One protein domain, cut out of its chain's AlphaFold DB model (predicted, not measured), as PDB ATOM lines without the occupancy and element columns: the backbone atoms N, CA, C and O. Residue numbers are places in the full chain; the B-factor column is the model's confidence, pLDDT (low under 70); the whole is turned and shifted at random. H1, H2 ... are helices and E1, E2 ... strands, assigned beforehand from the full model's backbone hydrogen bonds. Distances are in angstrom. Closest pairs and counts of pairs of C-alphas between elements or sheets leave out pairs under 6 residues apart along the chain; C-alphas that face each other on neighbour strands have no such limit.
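AT A GLANCE: This is residues 29 to 144 of the 156 residues of an uncharacterized protein of Hydrogenophilaceae bacterium (UniProt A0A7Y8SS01). You are looking at a small closed barrel of eight antiparallel strands, with a ninth strand, E8, paired onto the part of E7 away from E9. Two short helices, H1 and H2, pack on the outside of the barrel, and the long strand E4 bends on its way round. The 116 printed residues hold two named helices and nine named strands, along the chain E1 H1 E2 E3 E4 E5 E6 E7 E8 H2 E9, and the class is mostly strand. The whole is compact, with a radius of gyration of the C-alphas of 14.2 A and spans of 43 by 32 by 27 A.

HOW THE PARTS SIT: Start at E1, residues 33 to 35, antiparallel to E2, residues 46 to 49, with N 34 and O 47 2.9 A apart. Between them H1, residues 38 to 42, is on the barrel, outside it, at a height of 7.0 A; it is over none of the strands, but only just, with 2 of its 5 C-alphas falling on E1. From E2 a meander, each strand the antiparallel neighbour of the one before, runs through E3, residues 53 to 58, E4, residues 61 to 75, E5, residues 80 to 87, E6, residues 97 to 105, E7, residues 110 to 120, and E8, residues 124 to 127. Look for N 48 and O 55 at 2.9 A, N 56 and O 63 at 2.8 A, N 72 and O 83 at 2.8 A, N 84 and O 101 at 2.7 A, N 100 and O 117 at 2.8 A, and N 124 and O 120 at 2.8 A. E4 bends by 72 degrees at residue 70. H2, residues 134 to 138, is on the barrel, outside it, at a height of 6.6 A, over none of the strands; its closest C-alphas to E7 are those of Ala 136 and Ala 113, 5.2 A. E9, residues 140 to 143, closes the ring, with N 111 and O 141 2.8 A apart towards E7 and N 35 and O 142 2.8 A apart towards E1. In H1 and H2 every O i to N i+4 pair is within hydrogen-bond range.

IN THESE COORDINATES: Find C-alpha 33, where E1 begins, at (40.028, -1.519, -44.573). E4 runs 32.1 A from C-alpha 61 at (32.325, 9.333, -38.777); E5 is 22.8 A long, E6 26.6 A and E7 30.0 A. E9 ends at C-alpha 143, (39.735, -6.210, -48.340).

THE WHOLE: The C-alphas farthest apart, those of Glu 42 and Arg 122, are 43.5 A apart. The printed part has no cut and no long link. Its mean pLDDT is 84.0, with residues 88 to 96 and 124 to 133 holding the 19 residues under 70.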
ATOM      1  N   GLU A  29      46.375 -10.641 -40.667       90.75
ATOM      2  CA  GLU A  29      45.411 -11.140 -41.640       90.75
ATOM      3  C   GLU A  29      44.162 -10.255 -41.764       90.75
ATOM      4  O   GLU A  29      43.495 -10.317 -42.797       90.75
ATOM      5  N   LEU A  30      43.853  -9.460 -40.736       92.25
ATOM      6  CA  LEU A  30      42.744  -8.509 -40.684       92.25
ATOM      7  C   LEU A  30      43.184  -7.057 -40.940       92.25
ATOM      8  O   LEU A  30      42.331  -6.170 -40.935       92.25
ATOM      9  N   ASP A  31      44.465  -6.802 -41.233       91.19
ATOM     10  CA  ASP A  31      44.980  -5.449 -41.459       91.19
ATOM     11  C   ASP A  31      44.313  -4.751 -42.648       91.19
ATOM     12  O   ASP A  31      44.135  -5.318 -43.736       91.19
ATOM     13  N   GLY A  32      44.071  -3.454 -42.480       91.00
ATOM     14  CA  GLY A  32      43.537  -2.575 -43.513       91.00
ATOM     15  C   GLY A  32      42.027  -2.373 -43.413       91.00
ATOM     16  O   GLY A  32      41.396  -2.675 -42.402       91.00
ATOM     17  N   LEU A  33      41.459  -1.791 -44.468       93.06
ATOM     18  CA  LEU A  33      40.028  -1.519 -44.573       93.06
ATOM     19  C   LEU A  33      39.329  -2.682 -45.283       93.06
ATOM     20  O   LEU A  33      39.821  -3.174 -46.299       93.06
ATOM     21  N   TRP A  34      38.176  -3.094 -44.769       94.31
ATOM     22  CA  TRP A  34      37.358  -4.171 -45.322       94.31
ATOM     23  C   TRP A  34      35.961  -3.652 -45.633       94.31
ATOM     24  O   TRP A  34      35.284  -3.180 -44.730       94.31
ATOM     25  N   ALA A  35      35.482  -3.754 -46.868       94.00
ATOM     26  CA  ALA A  35      34.174  -3.212 -47.236       94.00
ATOM     27  C   ALA A  35      33.279  -4.233 -47.935       94.00
ATOM     28  O   ALA A  35      33.744  -5.222 -48.500       94.00
ATOM     29  N   GLY A  36      31.972  -3.965 -47.932       91.12
ATOM     30  CA  GLY A  36      30.982  -4.805 -48.613       91.12
ATOM     31  C   GLY A  36      31.037  -4.724 -50.145       91.12
ATOM     32  O   GLY A  36      30.415  -5.541 -50.820       91.12
ATOM     33  N   GLY A  37      31.779  -3.768 -50.714       89.50
ATOM     34  CA  GLY A  37      31.877  -3.589 -52.161       89.50
ATOM     35  C   GLY A  37      32.928  -2.559 -52.593       89.50
ATOM     36  O   GLY A  37      33.454  -1.827 -51.756       89.50
ATOM     37  N   PRO A  38      33.236  -2.494 -53.903       88.00
ATOM     38  CA  PRO A  38      34.284  -1.629 -54.450       88.00
ATOM     39  C   PRO A  38      34.009  -0.134 -54.237       88.00
ATOM     40  O   PRO A  38      34.909   0.574 -53.804       88.00
ATOM     41  N   ALA A  39      32.768   0.324 -54.424       89.31
ATOM     42  CA  ALA A  39      32.403   1.729 -54.211       89.31
ATOM     43  C   ALA A  39      32.635   2.184 -52.759       89.31
ATOM     44  O   ALA A  39      33.134   3.276 -52.516       89.31
ATOM     45  N   ALA A  40      32.333   1.319 -51.782       90.25
ATOM     46  CA  ALA A  40      32.617   1.603 -50.378       90.25
ATOM     47  C   ALA A  40      34.130   1.710 -50.129       90.25
ATOM     48  O   ALA A  40      34.573   2.637 -49.460       90.25
ATOM     49  N   CYS A  41      34.936   0.834 -50.737       89.69
ATOM     50  CA  CYS A  41      36.394   0.925 -50.647       89.69
ATOM     51  C   CYS A  41      36.962   2.223 -51.229       89.69
ATOM     52  O   CYS A  41      37.828   2.829 -50.604       89.69
ATOM     53  N   GLU A  42      36.489   2.648 -52.402       89.69
ATOM     54  CA  GLU A  42      36.912   3.903 -53.044       89.69
ATOM     55  C   GLU A  42      36.533   5.126 -52.204       89.69
ATOM     56  O   GLU A  42      37.303   6.078 -52.111       89.69
ATOM     57  N   ALA A  43      35.388   5.060 -51.525       89.00
ATOM     58  CA  ALA A  43      34.929   6.083 -50.592       89.00
ATOM     59  C   ALA A  43      35.606   6.012 -49.204       89.00
ATOM     60  O   ALA A  43      35.296   6.817 -48.330       89.00
ATOM     61  N   GLY A  44      36.511   5.054 -48.963       89.56
ATOM     62  CA  GLY A  44      37.142   4.863 -47.650       89.56
ATOM     63  C   GLY A  44      36.186   4.356 -46.561       89.56
ATOM     64  O   GLY A  44      36.497   4.463 -45.374       89.56
ATOM     65  N   LEU A  45      35.050   3.786 -46.961       92.31
ATOM     66  CA  LEU A  45      33.998   3.260 -46.098       92.31
ATOM     67  C   LEU A  45      34.171   1.754 -45.896       92.31
ATOM     68  O   LEU A  45      34.375   0.999 -46.849       92.31
ATOM     69  N   GLY A  46      34.051   1.289 -44.659       93.62
ATOM     70  CA  GLY A  46      34.211  -0.128 -44.343       93.62
ATOM     71  C   GLY A  46      34.577  -0.366 -42.890       93.62
ATOM     72  O   GLY A  46      34.487   0.523 -42.062       93.62
ATOM     73  N   VAL A  47      35.010  -1.573 -42.569       94.94
ATOM     74  CA  VAL A  47      35.374  -1.999 -41.224       94.94
ATOM     75  C   VAL A  47      36.891  -2.069 -41.089       94.94
ATOM     76  O   VAL A  47      37.578  -2.603 -41.967       94.94
ATOM     77  N   ARG A  48      37.414  -1.554 -39.974       94.38
ATOM     78  CA  ARG A  48      38.796  -1.770 -39.534       94.38
ATOM     79  C   ARG A  48      38.822  -2.571 -38.242       94.38
ATOM     80  O   ARG A  48      37.984  -2.384 -37.360       94.38
ATOM     81  N   PHE A  49      39.811  -3.448 -38.146       94.38
ATOM     82  CA  PHE A  49      40.090  -4.252 -36.965       94.38
ATOM     83  C   PHE A  49      41.317  -3.659 -36.273       94.38
ATOM     84  O   PHE A  49      42.373  -3.556 -36.896       94.38
ATOM     85  N   ARG A  50      41.164  -3.227 -35.020       92.56
ATOM     86  CA  ARG A  50      42.229  -2.651 -34.192       92.56
ATOM     87  C   ARG A  50      42.247  -3.326 -32.825       92.56
ATOM     88  O   ARG A  50      41.296  -3.994 -32.433       92.56
ATOM     89  N   ASP A  51      43.320  -3.094 -32.088       90.62
ATOM     90  CA  ASP A  51      43.540  -3.675 -30.762       90.62
ATOM     91  C   ASP A  51      42.516  -3.184 -29.727       90.62
ATOM     92  O   ASP A  51      42.194  -3.888 -28.772       90.62
ATOM     93  N   ASP A  52      41.997  -1.972 -29.920       87.69
ATOM     94  CA  ASP A  52      41.077  -1.297 -29.011       87.69
ATOM     95  C   ASP A  52      39.612  -1.359 -29.469       87.69
ATOM     96  O   ASP A  52      38.706  -1.291 -28.635       87.69
ATOM     97  N   ALA A  53      39.364  -1.523 -30.772       90.69
ATOM     98  CA  ALA A  53      38.024  -1.575 -31.339       90.69
ATOM     99  C   ALA A  53      37.970  -2.255 -32.717       90.69
ATOM    100  O   ALA A  53      38.888  -2.163 -33.532       90.69
ATOM    101  N   VAL A  54      36.817  -2.850 -33.024       92.12
ATOM    102  CA  VAL A  54      36.383  -3.055 -34.411       92.12
ATOM    103  C   VAL A  54      35.407  -1.946 -34.753       92.12
ATOM    104  O   VAL A  54      34.379  -1.815 -34.088       92.12
ATOM    105  N   ALA A  55      35.718  -1.160 -35.779       92.25
ATOM    106  CA  ALA A  55      34.973   0.050 -36.093       92.25
ATOM    107  C   ALA A  55      34.575   0.119 -37.567       92.25
ATOM    108  O   ALA A  55      35.360  -0.240 -38.450       92.25
ATOM    109  N   ALA A  56      33.359   0.597 -37.823       92.19
ATOM    110  CA  ALA A  56      32.894   0.988 -39.141       92.19
ATOM    111  C   ALA A  56      33.287   2.448 -39.409       92.19
ATOM    112  O   ALA A  56      32.875   3.360 -38.699       92.19
ATOM    113  N   HIS A  57      34.075   2.664 -40.453       92.50
ATOM    114  CA  HIS A  57      34.332   3.962 -41.051       92.50
ATOM    115  C   HIS A  57      33.184   4.304 -41.995       92.50
ATOM    116  O   HIS A  57      32.947   3.611 -42.990       92.50
ATOM    117  N   LEU A  58      32.481   5.371 -41.643       88.00
ATOM    118  CA  LEU A  58      31.372   5.961 -42.374       88.00
ATOM    119  C   LEU A  58      31.790   7.360 -42.854       88.00
ATOM    120  O   LEU A  58      32.866   7.854 -42.506       88.00
ATOM    121  N   GLU A  59      30.961   8.020 -43.660       87.56
ATOM    122  CA  GLU A  59      31.279   9.354 -44.180       87.56
ATOM    123  C   GLU A  59      31.469  10.363 -43.036       87.56
ATOM    124  O   GLU A  59      30.518  10.773 -42.376       87.56
ATOM    125  N   GLY A  60      32.727  10.738 -42.777       81.12
ATOM    126  CA  GLY A  60      33.095  11.691 -41.726       81.12
ATOM    127  C   GLY A  60      32.917  11.185 -40.290       81.12
ATOM    128  O   GLY A  60      33.084  11.971 -39.359       81.12
ATOM    129  N   ALA A  61      32.598   9.903 -40.092       89.19
ATOM    130  CA  ALA A  61      32.325   9.333 -38.777       89.19
ATOM    131  C   ALA A  61      32.926   7.932 -38.611       89.19
ATOM    132  O   ALA A  61      33.163   7.202 -39.572       89.19
ATOM    133  N   GLU A  62      33.151   7.552 -37.360       90.31
ATOM    134  CA  GLU A  62      33.546   6.203 -36.975       90.31
ATOM    135  C   GLU A  62      32.524   5.672 -35.963       90.31
ATOM    136  O   GLU A  62      32.227   6.336 -34.970       90.31
ATOM    137  N   GLU A  63      31.975   4.488 -36.227       89.88
ATOM    138  CA  GLU A  63      31.050   3.793 -35.334       89.88
ATOM    139  C   GLU A  63      31.723   2.535 -34.782       89.88
ATOM    140  O   GLU A  63      32.145   1.653 -35.535       89.88
ATOM    141  N   VAL A  64      31.831   2.437 -33.457       89.56
ATOM    142  CA  VAL A  64      32.416   1.264 -32.804       89.56
ATOM    143  C   VAL A  64      31.410   0.118 -32.825       89.56
ATOM    144  O   VAL A  64      30.359   0.181 -32.193       89.56
ATOM    145  N   LEU A  65      31.758  -0.955 -33.534       87.62
ATOM    146  CA  LEU A  65      30.955  -2.173 -33.609       87.62
ATOM    147  C   LEU A  65      31.250  -3.100 -32.427       87.62
ATOM    148  O   LEU A  65      30.332  -3.699 -31.870       87.62
ATOM    149  N   LEU A  66      32.533  -3.232 -32.066       88.25
ATOM    150  CA  LEU A  66      33.013  -4.073 -30.967       88.25
ATOM    151  C   LEU A  66      34.058  -3.297 -30.155       88.25
ATOM    152  O   LEU A  66      35.068  -2.870 -30.714       88.25
ATOM    153  N   GLU A  67      33.837  -3.155 -28.851       86.81
ATOM    154  CA  GLU A  67      34.769  -2.500 -27.925       86.81
ATOM    155  C   GLU A  67      35.762  -3.511 -27.330       86.81
ATOM    156  O   GLU A  67      35.376  -4.626 -26.966       86.81
ATOM    157  N   ALA A  68      37.034  -3.108 -27.209       87.25
ATOM    158  CA  ALA A  68      38.131  -3.888 -26.625       87.25
ATOM    159  C   ALA A  68      38.159  -5.370 -27.076       87.25
ATOM    160  O   ALA A  68      38.150  -6.279 -26.230       87.25
ATOM    161  N   PRO A  69      38.149  -5.637 -28.398       90.56
ATOM    162  CA  PRO A  69      38.083  -6.988 -28.931       90.56
ATOM    163  C   PRO A  69      39.333  -7.786 -28.556       90.56
ATOM    164  O   PRO A  69      40.458  -7.289 -28.573       90.56
ATOM    165  N   ARG A  70      39.147  -9.071 -28.262       92.12
ATOM    166  CA  ARG A  70      40.245 -10.018 -28.065       92.12
ATOM    167  C   ARG A  70      40.271 -11.009 -29.208       92.12
ATOM    168  O   ARG A  70      39.303 -11.737 -29.429       92.12
ATOM    169  N   TYR A  71      41.394 -11.047 -29.910       92.88
ATOM    170  CA  TYR A  71      41.565 -11.880 -31.087       92.88
ATOM    171  C   TYR A  71      42.252 -13.198 -30.745       92.88
ATOM    172  O   TYR A  71      43.253 -13.244 -30.032       92.88
ATOM    173  N   ALA A  72      41.746 -14.280 -31.325       94.12
ATOM    174  CA  ALA A  72      42.411 -15.570 -31.367       94.12
ATOM    175  C   ALA A  72      42.458 -16.058 -32.819       94.12
ATOM    176  O   ALA A  72      41.445 -16.472 -33.391       94.12
ATOM    177  N   LEU A  73      43.647 -16.009 -33.422       92.12
ATOM    178  CA  LEU A  73      43.893 -16.560 -34.752       92.12
ATOM    179  C   LEU A  73      43.877 -18.091 -34.668       92.12
ATOM    180  O   LEU A  73      44.800 -18.711 -34.150       92.12
ATOM    181  N   GLN A  74      42.803 -18.701 -35.164       92.88
ATOM    182  CA  GLN A  74      42.608 -20.154 -35.138       92.88
ATOM    183  C   GLN A  74      43.249 -20.833 -36.350       92.88
ATOM    184  O   GLN A  74      43.667 -21.986 -36.272       92.88
ATOM    185  N   ARG A  75      43.298 -20.130 -37.487       89.94
ATOM    186  CA  ARG A  75      43.926 -20.606 -38.723       89.94
ATOM    187  C   ARG A  75      44.532 -19.425 -39.493       89.94
ATOM    188  O   ARG A  75      43.773 -18.523 -39.845       89.94
ATOM    189  N   PRO A  76      45.847 -19.419 -39.774       87.62
ATOM    190  CA  PRO A  76      46.487 -18.429 -40.642       87.62
ATOM    191  C   PRO A  76      46.434 -18.833 -42.129       87.62
ATOM    192  O   PRO A  76      46.036 -19.945 -42.475       87.62
ATOM    193  N   GLY A  77      46.918 -17.955 -43.015       82.25
ATOM    194  CA  GLY A  77      47.197 -18.282 -44.423       82.25
ATOM    195  C   GLY A  77      46.082 -17.909 -45.402       82.25
ATOM    196  O   GLY A  77      45.410 -16.894 -45.237       82.25
ATOM    197  N   ALA A  78      45.906 -18.694 -46.469       76.69
ATOM    198  CA  ALA A  78      44.909 -18.405 -47.508       76.69
ATOM    199  C   ALA A  78      43.479 -18.455 -46.945       76.69
ATOM    200  O   ALA A  78      42.714 -17.502 -47.090       76.69
ATOM    201  N   ARG A  79      43.170 -19.526 -46.205       87.56
ATOM    202  CA  ARG A  79      41.914 -19.687 -45.470       87.56
ATOM    203  C   ARG A  79      42.119 -19.246 -44.027       87.56
ATOM    204  O   ARG A  79      42.595 -20.029 -43.210       87.56
ATOM    205  N   VAL A  80      41.790 -17.999 -43.720       91.81
ATOM    206  CA  VAL A  80      41.974 -17.440 -42.373       91.81
ATOM    207  C   VAL A  80      40.761 -17.766 -41.516       91.81
ATOM    208  O   VAL A  80      39.639 -17.698 -42.007       91.81
ATOM    209  N   ARG A  81      40.968 -18.074 -40.235       95.50
ATOM    210  CA  ARG A  81      39.896 -18.164 -39.237       95.50
ATOM    211  C   ARG A  81      40.298 -17.414 -37.977       95.50
ATOM    212  O   ARG A  81      41.299 -17.767 -37.351       95.50
ATOM    213  N   VAL A  82      39.507 -16.420 -37.593       94.44
ATOM    214  CA  VAL A  82      39.735 -15.598 -36.398       94.44
ATOM    215  C   VAL A  82      38.512 -15.674 -35.504       94.44
ATOM    216  O   VAL A  82      37.386 -15.479 -35.957       94.44
ATOM    217  N   ARG A  83      38.733 -15.951 -34.222       94.88
ATOM    218  CA  ARG A  83      37.735 -15.770 -33.172       94.88
ATOM    219  C   ARG A  83      37.956 -14.407 -32.518       94.88
ATOM    220  O   ARG A  83      39.094 -14.052 -32.231       94.88
ATOM    221  N   ILE A  84      36.872 -13.679 -32.296       93.19
ATOM    222  CA  ILE A  84      36.839 -12.365 -31.663       93.19
ATOM    223  C   ILE A  84      35.907 -12.463 -30.459       93.19
ATOM    224  O   ILE A  84      34.695 -12.626 -30.614       93.19
ATOM    225  N   ASP A  85      36.477 -12.396 -29.265       91.50
ATOM    226  CA  ASP A  85      35.732 -12.267 -28.018       91.50
ATOM    227  C   ASP A  85      35.556 -10.771 -27.719       91.50
ATOM    228  O   ASP A  85      36.529 -10.017 -27.763       91.50
ATOM    229  N   TYR A  86      34.331 -10.322 -27.451       86.75
ATOM    230  CA  TYR A  86      34.029  -8.897 -27.293       86.75
ATOM    231  C   TYR A  86      32.952  -8.634 -26.234       86.75
ATOM    232  O   TYR A  86      32.173  -9.523 -25.876       86.75
ATOM    233  N   ALA A  87      32.901  -7.398 -25.739       80.31
ATOM    234  CA  ALA A  87      31.770  -6.885 -24.973       80.31
ATOM    235  C   ALA A  87      30.925  -5.979 -25.890       80.31
ATOM    236  O   ALA A  87      31.497  -5.179 -26.634       80.31
ATOM    237  N   PRO A  88      29.588  -6.110 -25.909       69.69
ATOM    238  CA  PRO A  88      28.751  -5.251 -26.738       69.69
ATOM    239  C   PRO A  88      28.810  -3.782 -26.266       69.69
ATOM    240  O   PRO A  88      28.887  -3.543 -25.054       69.69
ATOM    241  N   PRO A  89      28.744  -2.807 -27.198       59.22
ATOM    242  CA  PRO A  89      28.832  -1.381 -26.884       59.22
ATOM    243  C   PRO A  89      27.719  -0.924 -25.928       59.22
ATOM    244  O   PRO A  89      26.608  -1.461 -25.926       59.22
ATOM    245  N   GLY A  90      28.034   0.050 -25.069       62.41
ATOM    246  CA  GLY A  90      27.159   0.501 -23.971       62.41
ATOM    247  C   GLY A  90      27.225  -0.376 -22.711       62.41
ATOM    248  O   GLY A  90      26.673  -0.026 -21.663       62.41
ATOM    249  N   GLY A  91      27.954  -1.488 -22.775       51.59
ATOM    250  CA  GLY A  91      28.338  -2.272 -21.618       51.59
ATOM    251  C   GLY A  91      29.536  -1.643 -20.919       51.59
ATOM    252  O   GLY A  91      30.672  -1.907 -21.296       51.59
ATOM    253  N   ARG A  92      29.303  -0.869 -19.844       48.81
ATOM    254  CA  ARG A  92      30.352  -0.568 -18.842       48.81
ATOM    255  C   ARG A  92      31.157  -1.841 -18.561       48.81
ATOM    256  O   ARG A  92      30.587  -2.924 -18.631       48.81
ATOM    257  N   ALA A  93      32.419  -1.709 -18.151       52.47
ATOM    258  CA  ALA A  93      33.395  -2.780 -17.873       52.47
ATOM    259  C   ALA A  93      32.932  -3.989 -17.001       52.47
ATOM    260  O   ALA A  93      33.715  -4.899 -16.748       52.47
ATOM    261  N   ALA A  94      31.671  -4.025 -16.561       54.41
ATOM    262  CA  ALA A  94      30.968  -5.106 -15.878       54.41
ATOM    263  C   ALA A  94      29.693  -5.594 -16.621       54.41
ATOM    264  O   ALA A  94      28.752  -6.053 -15.972       54.41
ATOM    265  N   SER A  95      29.599  -5.469 -17.952       62.41
ATOM    266  CA  SER A  95      28.452  -6.005 -18.698       62.41
ATOM    267  C   SER A  95      28.362  -7.525 -18.499       62.41
ATOM    268  O   SER A  95      29.344  -8.224 -18.760       62.41
ATOM    269  N   PRO A  96      27.207  -8.069 -18.067       66.81
ATOM    270  CA  PRO A  96      27.021  -9.513 -17.956       66.81
ATOM    271  C   PRO A  96      26.969 -10.190 -19.331       66.81
ATOM    272  O   PRO A  96      26.944 -11.417 -19.392       66.81
ATOM    273  N   VAL A  97      26.935  -9.403 -20.415       75.06
ATOM    274  CA  VAL A  97      26.852  -9.879 -21.791       75.06
ATOM    275  C   VAL A  97      28.243  -9.971 -22.407       75.06
ATOM    276  O   VAL A  97      28.955  -8.971 -22.492       75.06
ATOM    277  N   ARG A  98      28.613 -11.157 -22.892       82.56
ATOM    278  CA  ARG A  98      29.822 -11.398 -23.685       82.56
ATOM    279  C   ARG A  98      29.467 -11.964 -25.048       82.56
ATOM    280  O   ARG A  98      28.638 -12.863 -25.161       82.56
ATOM    281  N   GLY A  99      30.106 -11.433 -26.078       87.00
ATOM    282  CA  GLY A  99      29.953 -11.874 -27.451       87.00
ATOM    283  C   GLY A  99      31.158 -12.665 -27.936       87.00
ATOM    284  O   GLY A  99      32.298 -12.399 -27.558       87.00
ATOM    285  N   VAL A 100      30.896 -13.634 -28.806       90.06
ATOM    286  CA  VAL A 100      31.913 -14.353 -29.575       90.06
ATOM    287  C   VAL A 100      31.517 -14.299 -31.039       90.06
ATOM    288  O   VAL A 100      30.472 -14.831 -31.415       90.06
ATOM    289  N   LEU A 101      32.365 -13.700 -31.866       91.81
ATOM    290  CA  LEU A 101      32.240 -13.665 -33.320       91.81
ATOM    291  C   LEU A 101      33.368 -14.494 -33.939       91.81
ATOM    292  O   LEU A 101      34.524 -14.369 -33.546       91.81
ATOM    293  N   VAL A 102      33.055 -15.353 -34.904       93.50
ATOM    294  CA  VAL A 102      34.063 -16.086 -35.678       93.50
ATOM    295  C   VAL A 102      33.978 -15.644 -37.123       93.50
ATOM    296  O   VAL A 102      32.929 -15.789 -37.752       93.50
ATOM    297  N   LEU A 103      35.095 -15.138 -37.633       94.75
ATOM    298  CA  LEU A 103      35.258 -14.727 -39.017       94.75
ATOM    299  C   LEU A 103      36.116 -15.746 -39.763       94.75
ATOM    300  O   LEU A 103      37.136 -16.209 -39.245       94.75
ATOM    301  N   GLU A 104      35.721 -16.065 -40.990       95.25
ATOM    302  CA  GLU A 104      36.528 -16.845 -41.921       95.25
ATOM    303  C   GLU A 104      36.750 -16.080 -43.214       95.25
ATOM    304  O   GLU A 104      35.806 -15.536 -43.785       95.25
ATOM    305  N   ARG A 105      38.000 -16.071 -43.685       93.50
ATOM    306  CA  ARG A 105      38.311 -15.681 -45.056       93.50
ATOM    307  C   ARG A 105      38.312 -16.922 -45.936       93.50
ATOM    308  O   ARG A 105      39.146 -17.808 -45.727       93.50
ATOM    309  N   GLY A 106      37.387 -16.974 -46.887       86.38
ATOM    310  CA  GLY A 106      37.316 -18.025 -47.900       86.38
ATOM    311  C   GLY A 106      38.384 -17.871 -48.986       86.38
ATOM    312  O   GLY A 106      39.137 -16.898 -49.022       86.38
ATOM    313  N   GLU A 107      38.447 -18.837 -49.900       86.44
ATOM    314  CA  GLU A 107      39.310 -18.749 -51.095       86.44
ATOM    315  C   GLU A 107      38.844 -17.678 -52.083       86.44
ATOM    316  O   GLU A 107      39.626 -17.194 -52.891       86.44
ATOM    317  N   ASP A 108      37.585 -17.266 -51.972       86.44
ATOM    318  CA  ASP A 108      36.977 -16.163 -52.712       86.44
ATOM    319  C   ASP A 108      37.438 -14.774 -52.224       86.44
ATOM    320  O   ASP A 108      37.013 -13.750 -52.763       86.44
ATOM    321  N   GLY A 109      38.290 -14.726 -51.193       87.88
ATOM    322  CA  GLY A 109      38.825 -13.498 -50.609       87.88
ATOM    323  C   GLY A 109      37.838 -12.750 -49.710       87.88
ATOM    324  O   GLY A 109      38.190 -11.691 -49.182       87.88
ATOM    325  N   TRP A 110      36.635 -13.290 -49.499       91.88
ATOM    326  CA  TRP A 110      35.634 -12.694 -48.622       91.88
ATOM    327  C   TRP A 110      35.866 -13.109 -47.175       91.88
ATOM    328  O   TRP A 110      35.972 -14.292 -46.863       91.88
ATOM    329  N   LEU A 111      35.886 -12.122 -46.287       93.88
ATOM    330  CA  LEU A 111      35.798 -12.294 -44.847       93.88
ATOM    331  C   LEU A 111      34.319 -12.344 -44.452       93.88
ATOM    332  O   LEU A 111      33.592 -11.365 -44.628       93.88
ATOM    333  N   SER A 112      33.880 -13.490 -43.938       93.44
ATOM    334  CA  SER A 112      32.490 -13.762 -43.575       93.44
ATOM    335  C   SER A 112      32.359 -14.166 -42.110       93.44
ATOM    336  O   SER A 112      33.169 -14.949 -41.612       93.44
ATOM    337  N   ALA A 113      31.315 -13.707 -41.421       92.44
ATOM    338  CA  ALA A 113      30.947 -14.272 -40.124       92.44
ATOM    339  C   ALA A 113      30.365 -15.684 -40.284       92.44
ATOM    340  O   ALA A 113      29.353 -15.881 -40.958       92.44
ATOM    341  N   VAL A 114      30.996 -16.666 -39.637       90.94
ATOM    342  CA  VAL A 114      30.619 -18.094 -39.697       90.94
ATOM    343  C   VAL A 114      30.094 -18.644 -38.373       90.94
ATOM    344  O   VAL A 114      29.464 -19.700 -38.346       90.94
ATOM    345  N   ALA A 115      30.291 -17.915 -37.273       88.88
ATOM    346  CA  ALA A 115      29.566 -18.141 -36.029       88.88
ATOM    347  C   ALA A 115      29.422 -16.836 -35.243       88.88
ATOM    348  O   ALA A 115      30.330 -16.007 -35.247       88.88
ATOM    349  N   HIS A 116      28.308 -16.686 -34.532       89.62
ATOM    350  CA  HIS A 116      28.091 -15.598 -33.590       89.62
ATOM    351  C   HIS A 116      27.308 -16.124 -32.380       89.62
ATOM    352  O   HIS A 116      26.331 -16.861 -32.529       89.62
ATOM    353  N   ARG A 117      27.778 -15.810 -31.174       86.12
ATOM    354  CA  ARG A 117      27.148 -16.200 -29.910       86.12
ATOM    355  C   ARG A 117      27.146 -15.014 -28.963       86.12
ATOM    356  O   ARG A 117      28.167 -14.346 -28.836       86.12
ATOM    357  N   LEU A 118      26.034 -14.826 -28.263       83.44
ATOM    358  CA  LEU A 118      25.920 -13.892 -27.151       83.44
ATOM    359  C   LEU A 118      25.598 -14.677 -25.878       83.44
ATOM    360  O   LEU A 118      24.710 -15.529 -25.861       83.44
ATOM    361  N   GLU A 119      26.339 -14.408 -24.818       78.75
ATOM    362  CA  GLU A 119      26.154 -15.007 -23.502       78.75
ATOM    363  C   GLU A 119      25.824 -13.893 -22.516       78.75
ATOM    364  O   GLU A 119      26.680 -13.054 -22.271       78.75
ATOM    365  N   ASP A 120      24.606 -13.856 -21.965       75.88
ATOM    366  CA  ASP A 120      24.263 -12.972 -20.841       75.88
ATOM    367  C   ASP A 120      24.224 -13.819 -19.567       75.88
ATOM    368  O   ASP A 120      23.453 -14.772 -19.462       75.88
ATOM    369  N   ALA A 121      25.044 -13.477 -18.576       71.31
ATOM    370  CA  ALA A 121      25.111 -14.208 -17.311       71.31
ATOM    371  C   ALA A 121      23.765 -14.274 -16.553       71.31
ATOM    372  O   ALA A 121      23.596 -15.141 -15.697       71.31
ATOM    373  N   ARG A 122      22.805 -13.390 -16.854       72.56
ATOM    374  CA  ARG A 122      21.467 -13.371 -16.236       72.56
ATOM    375  C   ARG A 122      20.458 -14.271 -16.942       72.56
ATOM    376  O   ARG A 122      19.540 -14.756 -16.290       72.56
ATOM    377  N   THR A 123      20.588 -14.463 -18.254       71.00
ATOM    378  CA  THR A 123      19.602 -15.206 -19.068       71.00
ATOM    379  C   THR A 123      20.169 -16.481 -19.693       71.00
ATOM    380  O   THR A 123      19.420 -17.265 -20.274       71.00
ATOM    381  N   GLY A 124      21.468 -16.733 -19.524       65.25
ATOM    382  CA  GLY A 124      22.186 -17.850 -20.119       65.25
ATOM    383  C   GLY A 124      22.734 -17.529 -21.513       65.25
ATOM    384  O   GLY A 124      22.607 -16.428 -22.048       65.25
ATOM    385  N   SER A 125      23.402 -18.511 -22.115       67.31
ATOM    386  CA  SER A 125      23.934 -18.385 -23.472       67.31
ATOM    387  C   SER A 125      22.831 -18.512 -24.521       67.31
ATOM    388  O   SER A 125      22.137 -19.529 -24.555       67.31
ATOM    389  N   ALA A 126      22.729 -17.542 -25.430       66.62
ATOM    390  CA  ALA A 126      21.879 -17.613 -26.611       66.62
ATOM    391  C   ALA A 126      22.748 -17.903 -27.844       66.62
ATOM    392  O   ALA A 126      23.546 -17.075 -28.295       66.62
ATOM    393  N   LEU A 127      22.600 -19.104 -28.412       63.97
ATOM    394  CA  LEU A 127      23.177 -19.410 -29.719       63.97
ATOM    395  C   LEU A 127      22.257 -18.840 -30.801       63.97
ATOM    396  O   LEU A 127      21.184 -19.384 -31.063       63.97
ATOM    397  N   VAL A 128      22.686 -17.762 -31.450       61.28
ATOM    398  CA  VAL A 128      21.947 -17.185 -32.574       61.28
ATOM    399  C   VAL A 128      22.362 -17.919 -33.846       61.28
ATOM    400  O   VAL A 128      23.537 -17.976 -34.208       61.28
ATOM    401  N   ARG A 129      21.395 -18.528 -34.540       58.53
ATOM    402  CA  ARG A 129      21.636 -19.034 -35.897       58.53
ATOM    403  C   ARG A 129      21.856 -17.828 -36.809       58.53
ATOM    404  O   ARG A 129      20.984 -16.979 -36.912       58.53
ATOM    405  N   LEU A 130      22.979 -17.805 -37.527       59.34
ATOM    406  CA  LEU A 130      23.379 -16.688 -38.398       59.34
ATOM    407  C   LEU A 130      22.378 -16.333 -39.511       59.34
ATOM    408  O   LEU A 130      22.466 -15.262 -40.107       59.34
ATOM    409  N   ARG A 131      21.419 -17.215 -39.818       50.06
ATOM    410  CA  ARG A 131      20.370 -16.951 -40.807       50.06
ATOM    411  C   ARG A 131      19.442 -15.844 -40.286       50.06
ATOM    412  O   ARG A 131      18.505 -16.126 -39.550       50.06
ATOM    413  N   GLY A 132      19.712 -14.604 -40.693       56.28
ATOM    414  CA  GLY A 132      18.981 -13.403 -40.262       56.28
ATOM    415  C   GLY A 132      19.730 -12.527 -39.250       56.28
ATOM    416  O   GLY A 132      19.253 -11.436 -38.935       56.28
ATOM    417  N   ASP A 133      20.912 -12.949 -38.793       68.31
ATOM    418  CA  ASP A 133      21.752 -12.180 -37.871       68.31
ATOM    419  C   ASP A 133      22.292 -10.910 -38.559       68.31
ATOM    420  O   ASP A 133      22.767 -10.946 -39.700       68.31
ATOM    421  N   ALA A 134      22.197  -9.767 -37.875       73.56
ATOM    422  CA  ALA A 134      22.770  -8.508 -38.336       73.56
ATOM    423  C   ALA A 134      24.295  -8.618 -38.500       73.56
ATOM    424  O   ALA A 134      24.826  -8.125 -39.493       73.56
ATOM    425  N   MET A 135      24.981  -9.358 -37.621       79.19
ATOM    426  CA  MET A 135      26.431  -9.567 -37.710       79.19
ATOM    427  C   MET A 135      26.821 -10.354 -38.959       79.19
ATOM    428  O   MET A 135      27.814 -10.029 -39.603       79.19
ATOM    429  N   ALA A 136      26.008 -11.331 -39.370       80.88
ATOM    430  CA  ALA A 136      26.237 -12.067 -40.614       80.88
ATOM    431  C   ALA A 136      26.143 -11.172 -41.859       80.88
ATOM    432  O   ALA A 136      26.831 -11.414 -42.848       80.88
ATOM    433  N   ARG A 137      25.290 -10.140 -41.816       79.50
ATOM    434  CA  ARG A 137      25.138  -9.169 -42.908       79.50
ATOM    435  C   ARG A 137      26.237  -8.111 -42.903       79.50
ATOM    436  O   ARG A 137      26.741  -7.781 -43.971       79.50
ATOM    437  N   ILE A 138      26.608  -7.610 -41.724       83.19
ATOM    438  CA  ILE A 138      27.660  -6.597 -41.555       83.19
ATOM    439  C   ILE A 138      29.023  -7.178 -41.942       83.19
ATOM    440  O   ILE A 138      29.761  -6.583 -42.722       83.19
ATOM    441  N   PHE A 139      29.346  -8.375 -41.452       87.50
ATOM    442  CA  PHE A 139      30.634  -9.024 -41.686       87.50
ATOM    443  C   PHE A 139      30.590  -9.949 -42.897       87.50
ATOM    444  O   PHE A 139      30.900 -11.132 -42.789       87.50
ATOM    445  N   ARG A 140      30.214  -9.399 -44.052       91.06
ATOM    446  CA  ARG A 140      30.518  -9.972 -45.366       91.06
ATOM    447  C   ARG A 140      31.319  -8.940 -46.143       91.06
ATOM    448  O   ARG A 140      30.761  -8.068 -46.801       91.06
ATOM    449  N   LEU A 141      32.635  -9.017 -46.008       93.88
ATOM    450  CA  LEU A 141      33.537  -7.945 -46.406       93.88
ATOM    451  C   LEU A 141      34.659  -8.475 -47.287       93.88
ATOM    452  O   LEU A 141      35.121  -9.601 -47.122       93.88
ATOM    453  N   ARG A 142      35.148  -7.634 -48.187       93.50
ATOM    454  CA  ARG A 142      36.362  -7.871 -48.955       93.50
ATOM    455  C   ARG A 142      37.383  -6.805 -48.594       93.50
ATOM    456  O   ARG A 142      37.017  -5.665 -48.311       93.50
ATOM    457  N   ARG A 143      38.661  -7.172 -48.594       92.38
ATOM    458  CA  ARG A 143      39.735  -6.210 -48.340       92.38
ATOM    459  C   ARG A 143      39.712  -5.125 -49.420       92.38
ATOM    460  O   ARG A 143      39.611  -5.435 -50.606       92.38
ATOM    461  N   CYS A 144      39.781  -3.870 -48.999       90.38
ATOM    462  CA  CYS A 144      39.940  -2.733 -49.888       90.38
ATOM    463  C   CYS A 144      41.375  -2.647 -50.399       90.38
ATOM    464  O   CYS A 144      42.316  -2.932 -49.659       90.38
TER     465      CYS A 144